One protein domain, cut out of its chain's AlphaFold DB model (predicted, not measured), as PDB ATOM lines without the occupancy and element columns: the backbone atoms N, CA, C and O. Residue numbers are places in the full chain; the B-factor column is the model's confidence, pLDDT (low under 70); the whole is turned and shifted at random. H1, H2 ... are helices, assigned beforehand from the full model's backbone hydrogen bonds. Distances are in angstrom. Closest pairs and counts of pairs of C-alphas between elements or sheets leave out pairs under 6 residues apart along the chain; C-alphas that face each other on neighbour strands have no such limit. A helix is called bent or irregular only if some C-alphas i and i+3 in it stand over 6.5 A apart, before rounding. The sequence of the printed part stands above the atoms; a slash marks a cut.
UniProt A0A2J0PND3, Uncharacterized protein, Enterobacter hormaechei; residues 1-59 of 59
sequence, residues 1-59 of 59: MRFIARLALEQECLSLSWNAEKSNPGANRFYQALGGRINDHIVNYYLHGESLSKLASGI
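Overview. This is residues 1 to 59 of the 59 residues of an uncharacterized protein of Enterobacter hormaechei (UniProt A0A2J0PND3). Three short helices are strung out along an extended chain like separate beads: H1 and H2 lie toward one end of a long, open shape, and H3 lies alone at the other end. None of the helices packs on another, and two long links make up much of the model: residues 11 to 24 run from H1 to H2 through the middle, and residues 34 to 48 turn back from H2 and then run out as a long arm to H3. The printed part has 59 residues, with three named helices in the order H1, H2, H3 along the chain and no named strand. The class is all helix, although under half of the residues, 27 of the 59, are in named elements. The whole is extended, with a radius of gyration of the C-alphas of 16.8 A, and its outline is elongated, spanning 47 by 29 by 20 A.

Arrangement. Start at the chain's first residue, Met 1, and pass into H1, residues 2 to 10, which touches no helix. Its centre is at (-27.091, -6.951, -39.029), and its N-to-C direction has components 0.98, 0.14 and -0.13 along x, y and z, so look for x rising along it. Next comes H2, residues 25 to 33, with its centre at (-42.872, 4.081, -37.076). H1 and H2 are apart, with no C-alpha of the one within 8 A of the other, although they follow each other in the chain. The N-to-C direction of H2 has components 0.77, -0.16 and 0.62. Read on to H3, residues 49 to 57, with its centre at (-38.127, 14.960, -69.542) and direction components 0.80, -0.01 and -0.60. H2 and H3 are apart by the same test. H1 and H3 are apart as well. In the backbones of H1, H2 and H3, every O i to N i+4 pair is within hydrogen-bond range.

Along the chain. Find C-alpha 2 of Arg 2 at (-32.945, -7.430, -36.273), where H1 begins; its nine residues end at Glu 10, and its first and last C-alphas are 12.5 A apart. From there residues 11 to 24 have no named element, and their C-alphas lie 2 to 20 A from the mean of all C-alphas. Look next at C-alpha 25 of Pro 25, at (-47.624, 7.037, -39.946): here H2 begins, and it runs nine residues to Ala 33, 12.2 A from first to last C-alpha. Residues 34 to 48 follow with no named element, and their C-alphas lie 8 to 18 A from the mean of all C-alphas. H3 then runs nine residues from Gly 49 to Ser 57, with 12.5 A from first to last C-alpha. Its last C-alpha, that of Ser 57, is at (-34.638, 14.842, -74.887). None of the three helices is bent or irregular.

Size, cuts and confidence. The two C-alphas farthest apart are those of Arg 2 and Ile 59, at 47.9 A, and the first and last printed C-alphas, those of Met 1 and Ile 59, are 44.5 A apart. The printed part is the full chain from residue 1 to residue 59, and it has no cut. Both links are long: 14 residues lie between H1 and H2, and 15 between H2 and H3. Two stretches stand free: residues 21 to 27, of which 25 to 27 belong to H2, and residues 48 to 54, of which 49 to 54 belong to H3. In the B-factor column you will find a mean pLDDT of 95.0 for the printed part; one residue, Ile 59, is under 70.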
ATOM      1  N   MET A   1     -36.131  -6.165 -39.098       92.00
ATOM      2  CA  MET A   1     -34.961  -5.291 -38.849       92.00
ATOM      3  C   MET A   1     -33.816  -5.964 -38.086       92.00
ATOM      4  O   MET A   1     -32.683  -5.734 -38.473       92.00
ATOM      5  N   ARG A   2     -34.044  -6.818 -37.068       96.56
ATOM      6  CA  ARG A   2     -32.945  -7.430 -36.273       96.56
ATOM      7  C   ARG A   2     -31.885  -8.184 -37.091       96.56
ATOM      8  O   ARG A   2     -30.704  -7.991 -36.849       96.56
ATOM      9  N   PHE A   3     -32.304  -9.015 -38.048       98.06
ATOM     10  CA  PHE A   3     -31.374  -9.740 -38.925       98.06
ATOM     11  C   PHE A   3     -30.479  -8.781 -39.726       98.06
ATOM     12  O   PHE A   3     -29.263  -8.901 -39.682       98.06
ATOM     13  N   ILE A   4     -31.082  -7.777 -40.371       98.06
ATOM     14  CA  ILE A   4     -30.369  -6.777 -41.183       98.06
ATOM     15  C   ILE A   4     -29.391  -5.963 -40.326       98.06
ATOM     16  O   ILE A   4     -28.264  -5.737 -40.742       98.06
ATOM     17  N   ALA A   5     -29.793  -5.556 -39.118       97.88
ATOM     18  CA  ALA A   5     -28.913  -4.824 -38.208       97.88
ATOM     19  C   ALA A   5     -27.683  -5.650 -37.798       97.88
ATOM     20  O   ALA A   5     -26.585  -5.109 -37.728       97.88
ATOM     21  N   ARG A   6     -27.852  -6.960 -37.568       98.44
ATOM     22  CA  ARG A   6     -26.727  -7.861 -37.290       98.44
ATOM     23  C   ARG A   6     -25.790  -7.961 -38.491       98.44
ATOM     24  O   ARG A   6     -24.596  -7.762 -38.323       98.44
ATOM     25  N   LEU A   7     -26.345  -8.194 -39.681       98.62
ATOM     26  CA  LEU A   7     -25.565  -8.279 -40.913       98.62
ATOM     27  C   LEU A   7     -24.775  -6.989 -41.175       98.62
ATOM     28  O   LEU A   7     -23.618  -7.052 -41.564       98.62
ATOM     29  N   ALA A   8     -25.370  -5.819 -40.922       98.56
ATOM     30  CA  ALA A   8     -24.682  -4.538 -41.069       98.56
ATOM     31  C   ALA A   8     -23.430  -4.463 -40.179       98.56
ATOM     32  O   ALA A   8     -22.368  -4.077 -40.654       98.56
ATOM     33  N   LEU A   9     -23.527  -4.893 -38.919       98.38
ATOM     34  CA  LEU A   9     -22.382  -4.916 -38.005       98.38
ATOM     35  C   LEU A   9     -21.334  -5.969 -38.394       98.38
ATOM     36  O   LEU A   9     -20.144  -5.691 -38.302       98.38
ATOM     37  N   GLU A  10     -21.759  -7.149 -38.859       98.69
ATOM     38  CA  GLU A  10     -20.861  -8.191 -39.391       98.69
ATOM     39  C   GLU A  10     -20.075  -7.714 -40.624       98.69
ATOM     40  O   GLU A  10     -18.998  -8.231 -40.898       98.69
ATOM     41  N   GLN A  11     -20.607  -6.735 -41.360       98.56
ATOM     42  CA  GLN A  11     -19.962  -6.083 -42.504       98.56
ATOM     43  C   GLN A  11     -19.343  -4.723 -42.137       98.56
ATOM     44  O   GLN A  11     -19.154  -3.879 -43.009       98.56
ATOM     45  N   GLU A  12     -19.085  -4.480 -40.848       98.50
ATOM     46  CA  GLU A  12     -18.428  -3.268 -40.334       98.50
ATOM     47  C   GLU A  12     -19.146  -1.947 -40.692       98.50
ATOM     48  O   GLU A  12     -18.568  -0.860 -40.657       98.50
ATOM     49  N   CYS A  13     -20.443  -2.005 -41.008       98.44
ATOM     50  CA  CYS A  13     -21.236  -0.814 -41.279       98.44
ATOM     51  C   CYS A  13     -21.544  -0.071 -39.972       98.44
ATOM     52  O   CYS A  13     -22.025  -0.651 -39.000       98.44
ATOM     53  N   LEU A  14     -21.357   1.250 -39.981       96.81
ATOM     54  CA  LEU A  14     -21.615   2.107 -38.814       96.81
ATOM     55  C   LEU A  14     -23.067   2.595 -38.713       96.81
ATOM     56  O   LEU A  14     -23.479   3.127 -37.684       96.81
ATOM     57  N   SER A  15     -23.849   2.460 -39.785       95.06
ATOM     58  CA  SER A  15     -25.245   2.891 -39.818       95.06
ATOM     59  C   SER A  15     -26.059   2.075 -40.820       95.06
ATOM     60  O   SER A  15     -25.518   1.487 -41.755       95.06
ATOM     61  N   LEU A  16     -27.376   2.065 -40.624       95.88
ATOM     62  CA  LEU A  16     -28.353   1.560 -41.581       95.88
ATOM     63  C   LEU A  16     -29.295   2.718 -41.921       95.88
ATOM     64  O   LEU A  16     -29.917   3.275 -41.019       95.88
ATOM     65  N   SER A  17     -29.401   3.069 -43.202       94.88
ATOM     66  CA  SER A  17     -30.281   4.140 -43.689       94.88
ATOM     67  C   SER A  17     -31.341   3.571 -44.627       94.88
ATOM     68  O   SER A  17     -31.053   2.689 -45.433       94.88
ATOM     69  N   TRP A  18     -32.575   4.058 -44.513       94.50
ATOM     70  CA  TRP A  18     -33.689   3.669 -45.379       94.50
ATOM     71  C   TRP A  18     -34.704   4.807 -45.494       94.50
ATOM     72  O   TRP A  18     -34.768   5.682 -44.631       94.50
ATOM     73  N   ASN A  19     -35.517   4.764 -46.548       94.31
ATOM     74  CA  ASN A  19     -36.633   5.683 -46.747       94.31
ATOM     75  C   ASN A  19     -37.946   5.048 -46.280       94.31
ATOM     76  O   ASN A  19     -38.109   3.828 -46.293       94.31
ATOM     77  N   ALA A  20     -38.898   5.894 -45.900       94.81
ATOM     78  CA  ALA A  20     -40.278   5.513 -45.640       94.81
ATOM     79  C   ALA A  20     -41.212   6.600 -46.178       94.81
ATOM     80  O   ALA A  20     -40.848   7.777 -46.227       94.81
ATOM     81  N   GLU A  21     -42.423   6.208 -46.564       94.69
ATOM     82  CA  GLU A  21     -43.436   7.155 -47.019       94.69
ATOM     83  C   GLU A  21     -43.866   8.089 -45.887       94.69
ATOM     84  O   GLU A  21     -44.279   7.648 -44.810       94.69
ATOM     85  N   LYS A  22     -43.845   9.400 -46.148       91.12
ATOM     86  CA  LYS A  22     -44.279  10.411 -45.167       91.12
ATOM     87  C   LYS A  22     -45.739  10.209 -44.754       91.12
ATOM     88  O   LYS A  22     -46.085  10.412 -43.594       91.12
ATOM     89  N   SER A  23     -46.573   9.767 -45.692       96.06
ATOM     90  CA  SER A  23     -47.999   9.491 -45.493       96.06
ATOM     91  C   SER A  23     -48.283   8.175 -44.765       96.06
ATOM     92  O   SER A  23     -49.445   7.897 -44.478       96.06
ATOM     93  N   ASN A  24     -47.263   7.371 -44.433       97.25
ATOM     94  CA  ASN A  24     -47.424   6.124 -43.690       97.25
ATOM     95  C   ASN A  24     -47.026   6.302 -42.210       97.25
ATOM     96  O   ASN A  24     -45.904   5.970 -41.807       97.25
ATOM     97  N   PRO A  25     -47.941   6.785 -41.347       95.69
ATOM     98  CA  PRO A  25     -47.624   7.037 -39.946       95.69
ATOM     99  C   PRO A  25     -47.333   5.749 -39.161       95.69
ATOM    100  O   PRO A  25     -46.643   5.800 -38.144       95.69
ATOM    101  N   GLY A  26     -47.840   4.595 -39.612       98.06
ATOM    102  CA  GLY A  26     -47.567   3.300 -38.987       98.06
ATOM    103  C   GLY A  26     -46.101   2.898 -39.130       98.06
ATOM    104  O   GLY A  26     -45.453   2.577 -38.133       98.06
ATOM    105  N   ALA A  27     -45.565   3.000 -40.347       97.69
ATOM    106  CA  ALA A  27     -44.154   2.744 -40.618       97.69
ATOM    107  C   ALA A  27     -43.246   3.710 -39.840       97.69
ATOM    108  O   ALA A  27     -42.312   3.269 -39.172       97.69
ATOM    109  N   ASN A  28     -43.569   5.007 -39.838       96.31
ATOM    110  CA  ASN A  28     -42.776   6.017 -39.130       96.31
ATOM    111  C   ASN A  28     -42.695   5.742 -37.623       96.31
ATOM    112  O   ASN A  28     -41.599   5.738 -37.061       96.31
ATOM    113  N   ARG A  29     -43.826   5.426 -36.976       97.19
ATOM    114  CA  ARG A  29     -43.838   5.048 -35.552       97.19
ATOM    115  C   ARG A  29     -43.041   3.778 -35.284       97.19
ATOM    116  O   ARG A  29     -42.295   3.725 -34.312       97.19
ATOM    117  N   PHE A  30     -43.181   2.767 -36.141       97.69
ATOM    118  CA  PHE A  30     -42.432   1.521 -36.005       97.69
ATOM    119  C   PHE A  30     -40.918   1.765 -36.065       97.69
ATOM    120  O   PHE A  30     -40.190   1.310 -35.187       97.69
ATOM    121  N   TYR A  31     -40.436   2.523 -37.051       97.38
ATOM    122  CA  TYR A  31     -39.008   2.806 -37.202       97.38
ATOM    123  C   TYR A  31     -38.448   3.681 -36.077       97.38
ATOM    124  O   TYR A  31     -37.348   3.409 -35.597       97.38
ATOM    125  N   GLN A  32     -39.212   4.668 -35.600       96.25
ATOM    126  CA  GLN A  32     -38.829   5.475 -34.437       96.25
ATOM    127  C   GLN A  32     -38.729   4.630 -33.162       96.25
ATOM    128  O   GLN A  32     -37.770   4.771 -32.406       96.25
ATOM    129  N   ALA A  33     -39.656   3.690 -32.949       97.56
ATOM    130  CA  ALA A  33     -39.617   2.779 -31.804       97.56
ATOM    131  C   ALA A  33     -38.399   1.832 -31.818       97.56
ATOM    132  O   ALA A  33     -37.980   1.356 -30.767       97.56
ATOM    133  N   LEU A  34     -37.797   1.581 -32.989       96.38
ATOM    134  CA  LEU A  34     -36.532   0.845 -33.114       96.38
ATOM    135  C   LEU A  34     -35.289   1.704 -32.811       96.38
ATOM    136  O   LEU A  34     -34.176   1.187 -32.873       96.38
ATOM    137  N   GLY A  35     -35.457   2.998 -32.521       96.75
ATOM    138  CA  GLY A  35     -34.368   3.964 -32.359       96.75
ATOM    139  C   GLY A  35     -33.950   4.663 -33.658       96.75
ATOM    140  O   GLY A  35     -32.997   5.442 -33.648       96.75
ATOM    141  N   GLY A  36     -34.652   4.411 -34.769       95.81
ATOM    142  CA  GLY A  36     -34.440   5.123 -36.026       95.81
ATOM    143  C   GLY A  36     -34.768   6.610 -35.883       95.81
ATOM    144  O   GLY A  36     -35.740   6.987 -35.227       95.81
ATOM    145  N   ARG A  37     -33.962   7.464 -36.511       95.19
ATOM    146  CA  ARG A  37     -34.166   8.916 -36.538       95.19
ATOM    147  C   ARG A  37     -34.416   9.361 -37.971       95.19
ATOM    148  O   ARG A  37     -33.863   8.780 -38.901       95.19
ATOM    149  N   ILE A  38     -35.246  10.388 -38.139       92.44
ATOM    150  CA  ILE A  38     -35.368  11.057 -39.436       92.44
ATOM    151  C   ILE A  38     -34.029  11.746 -39.699       92.44
ATOM    152  O   ILE A  38     -33.565  12.509 -38.856       92.44
ATOM    153  N   ASN A  39     -33.410  11.444 -40.838       92.25
ATOM    154  CA  ASN A  39     -32.209  12.133 -41.287       92.25
ATOM    155  C   ASN A  39     -32.629  13.384 -42.067       92.25
ATOM    156  O   ASN A  39     -33.044  13.290 -43.220       92.25
ATOM    157  N   ASP A  40     -32.558  14.540 -41.418       89.50
ATOM    158  CA  ASP A  40     -32.887  15.852 -41.982       89.50
ATOM    159  C   ASP A  40     -31.761  16.443 -42.848       89.50
ATOM    160  O   ASP A  40     -31.965  17.455 -43.516       89.50
ATOM    161  N   HIS A  41     -30.601  15.781 -42.911       91.19
ATOM    162  CA  HIS A  41     -29.486  16.149 -43.784       91.19
ATOM    163  C   HIS A  41     -29.559  15.517 -45.183       91.19
ATOM    164  O   HIS A  41     -28.712  15.809 -46.025       91.19
ATOM    165  N   ILE A  42     -30.546  14.652 -45.456       89.12
ATOM    166  CA  ILE A  42     -30.721  14.006 -46.765       89.12
ATOM    167  C   ILE A  42     -31.945  14.579 -47.485       89.12
ATOM    168  O   ILE A  42     -33.064  14.547 -46.974       89.12
ATOM    169  N   VAL A  43     -31.739  15.026 -48.726       89.62
ATOM    170  CA  VAL A  43     -32.812  15.402 -49.656       89.62
ATOM    171  C   VAL A  43     -32.965  14.305 -50.706       89.62
ATOM    172  O   VAL A  43     -32.039  14.033 -51.468       89.62
ATOM    173  N   ASN A  44     -34.142  13.679 -50.761       90.50
ATOM    174  CA  ASN A  44     -34.479  12.722 -51.814       90.50
ATOM    175  C   ASN A  44     -35.092  13.459 -53.013       90.50
ATOM    176  O   ASN A  44     -36.194  13.999 -52.906       90.50
ATOM    177  N   TYR A  45     -34.388  13.475 -54.144       93.75
ATOM    178  CA  TYR A  45     -34.881  14.061 -55.390       93.75
ATOM    179  C   TYR A  45     -35.683  13.040 -56.196       93.75
ATOM    180  O   TYR A  45     -35.354  11.856 -56.230       93.75
ATOM    181  N   TYR A  46     -36.721  13.511 -56.881       93.69
ATOM    182  CA  TYR A  46     -37.517  12.696 -57.790       93.69
ATOM    183  C   TYR A  46     -37.812  13.487 -59.061       93.69
ATOM    184  O   TYR A  46     -38.310  14.609 -58.998       93.69
ATOM    185  N   LEU A  47     -37.485  12.897 -60.209       96.00
ATOM    186  CA  LEU A  47     -37.751  13.459 -61.526       96.00
ATOM    187  C   LEU A  47     -38.779  12.572 -62.225       96.00
ATOM    188  O   LEU A  47     -38.576  11.364 -62.344       96.00
ATOM    189  N   HIS A  48     -39.885  13.159 -62.674       96.88
ATOM    190  CA  HIS A  48     -40.978  12.404 -63.280       96.88
ATOM    191  C   HIS A  48     -41.723  13.207 -64.344       96.88
ATOM    192  O   HIS A  48     -41.580  14.427 -64.436       96.88
ATOM    193  N   GLY A  49     -42.530  12.498 -65.138       96.94
ATOM    194  CA  GLY A  49     -43.415  13.092 -66.138       96.94
ATOM    195  C   GLY A  49     -42.674  13.979 -67.136       96.94
ATOM    196  O   GLY A  49     -41.597  13.630 -67.614       96.94
ATOM    197  N   GLU A  50     -43.253  15.140 -67.426       96.56
ATOM    198  CA  GLU A  50     -42.740  16.079 -68.424       96.56
ATOM    199  C   GLU A  50     -41.296  16.517 -68.142       96.56
ATOM    200  O   GLU A  50     -40.483  16.567 -69.061       96.56
ATOM    201  N   SER A  51     -40.942  16.781 -66.880       95.75
ATOM    202  CA  SER A  51     -39.578  17.180 -66.513       95.75
ATOM    203  C   SER A  51     -38.557  16.072 -66.786       95.75
ATOM    204  O   SER A  51     -37.448  16.367 -67.226       95.75
ATOM    205  N   LEU A  52     -38.932  14.804 -66.576       97.69
ATOM    206  CA  LEU A  52     -38.089  13.660 -66.937       97.69
ATOM    207  C   LEU A  52     -37.931  13.548 -68.455       97.69
ATOM    208  O   LEU A  52     -36.818  13.376 -68.945       97.69
ATOM    209  N   SER A  53     -39.034  13.681 -69.197       97.12
ATOM    210  CA  SER A  53     -39.019  13.624 -70.661       97.12
ATOM    211  C   SER A  53     -38.158  14.731 -71.273       97.12
ATOM    212  O   SER A  53     -37.352  14.438 -72.151       97.12
ATOM    213  N   LYS A  54     -38.270  15.972 -70.777       96.62
ATOM    214  CA  LYS A  54     -37.455  17.110 -71.235       96.62
ATOM    215  C   LYS A  54     -35.967  16.869 -71.011       96.62
ATOM    216  O   LYS A  54     -35.190  16.974 -71.959       96.62
ATOM    217  N   LEU A  55     -35.585  16.447 -69.798       96.06
ATOM    218  CA  LEU A  55     -34.187  16.136 -69.491       96.06
ATOM    219  C   LEU A  55     -33.635  15.049 -70.426       96.06
ATOM    220  O   LEU A  55     -32.519  15.176 -70.918       96.06
ATOM    221  N   ALA A  56     -34.423  14.005 -70.697       96.56
ATOM    222  CA  ALA A  56     -34.023  12.921 -71.590       96.56
ATOM    223  C   ALA A  56     -33.896  13.358 -73.060       96.56
ATOM    224  O   ALA A  56     -33.072  12.804 -73.784       96.56
ATOM    225  N   SER A  57     -34.691  14.336 -73.508       96.06
ATOM    226  CA  SER A  57     -34.638  14.842 -74.887       96.06
ATOM    227  C   SER A  57     -33.474  15.796 -75.173       96.06
ATOM    228  O   SER A  57     -33.175  16.025 -76.341       96.06
ATOM    229  N   GLY A  58     -32.811  16.338 -74.144       84.19
ATOM    230  CA  GLY A  58     -31.690  17.271 -74.314       84.19
ATOM    231  C   GLY A  58     -32.067  18.627 -74.928       84.19
ATOM    232  O   GLY A  58     -31.193  19.290 -75.486       84.19
ATOM    233  N   ILE A  59     -33.346  19.013 -74.839       59.72
ATOM    234  CA  ILE A  59     -33.904  20.305 -75.272       59.72
ATOM    235  C   ILE A  59     -34.248  21.131 -74.032       59.72
ATOM    236  O   ILE A  59     -34.860  20.553 -73.102       59.72
TER     237      ILE A  59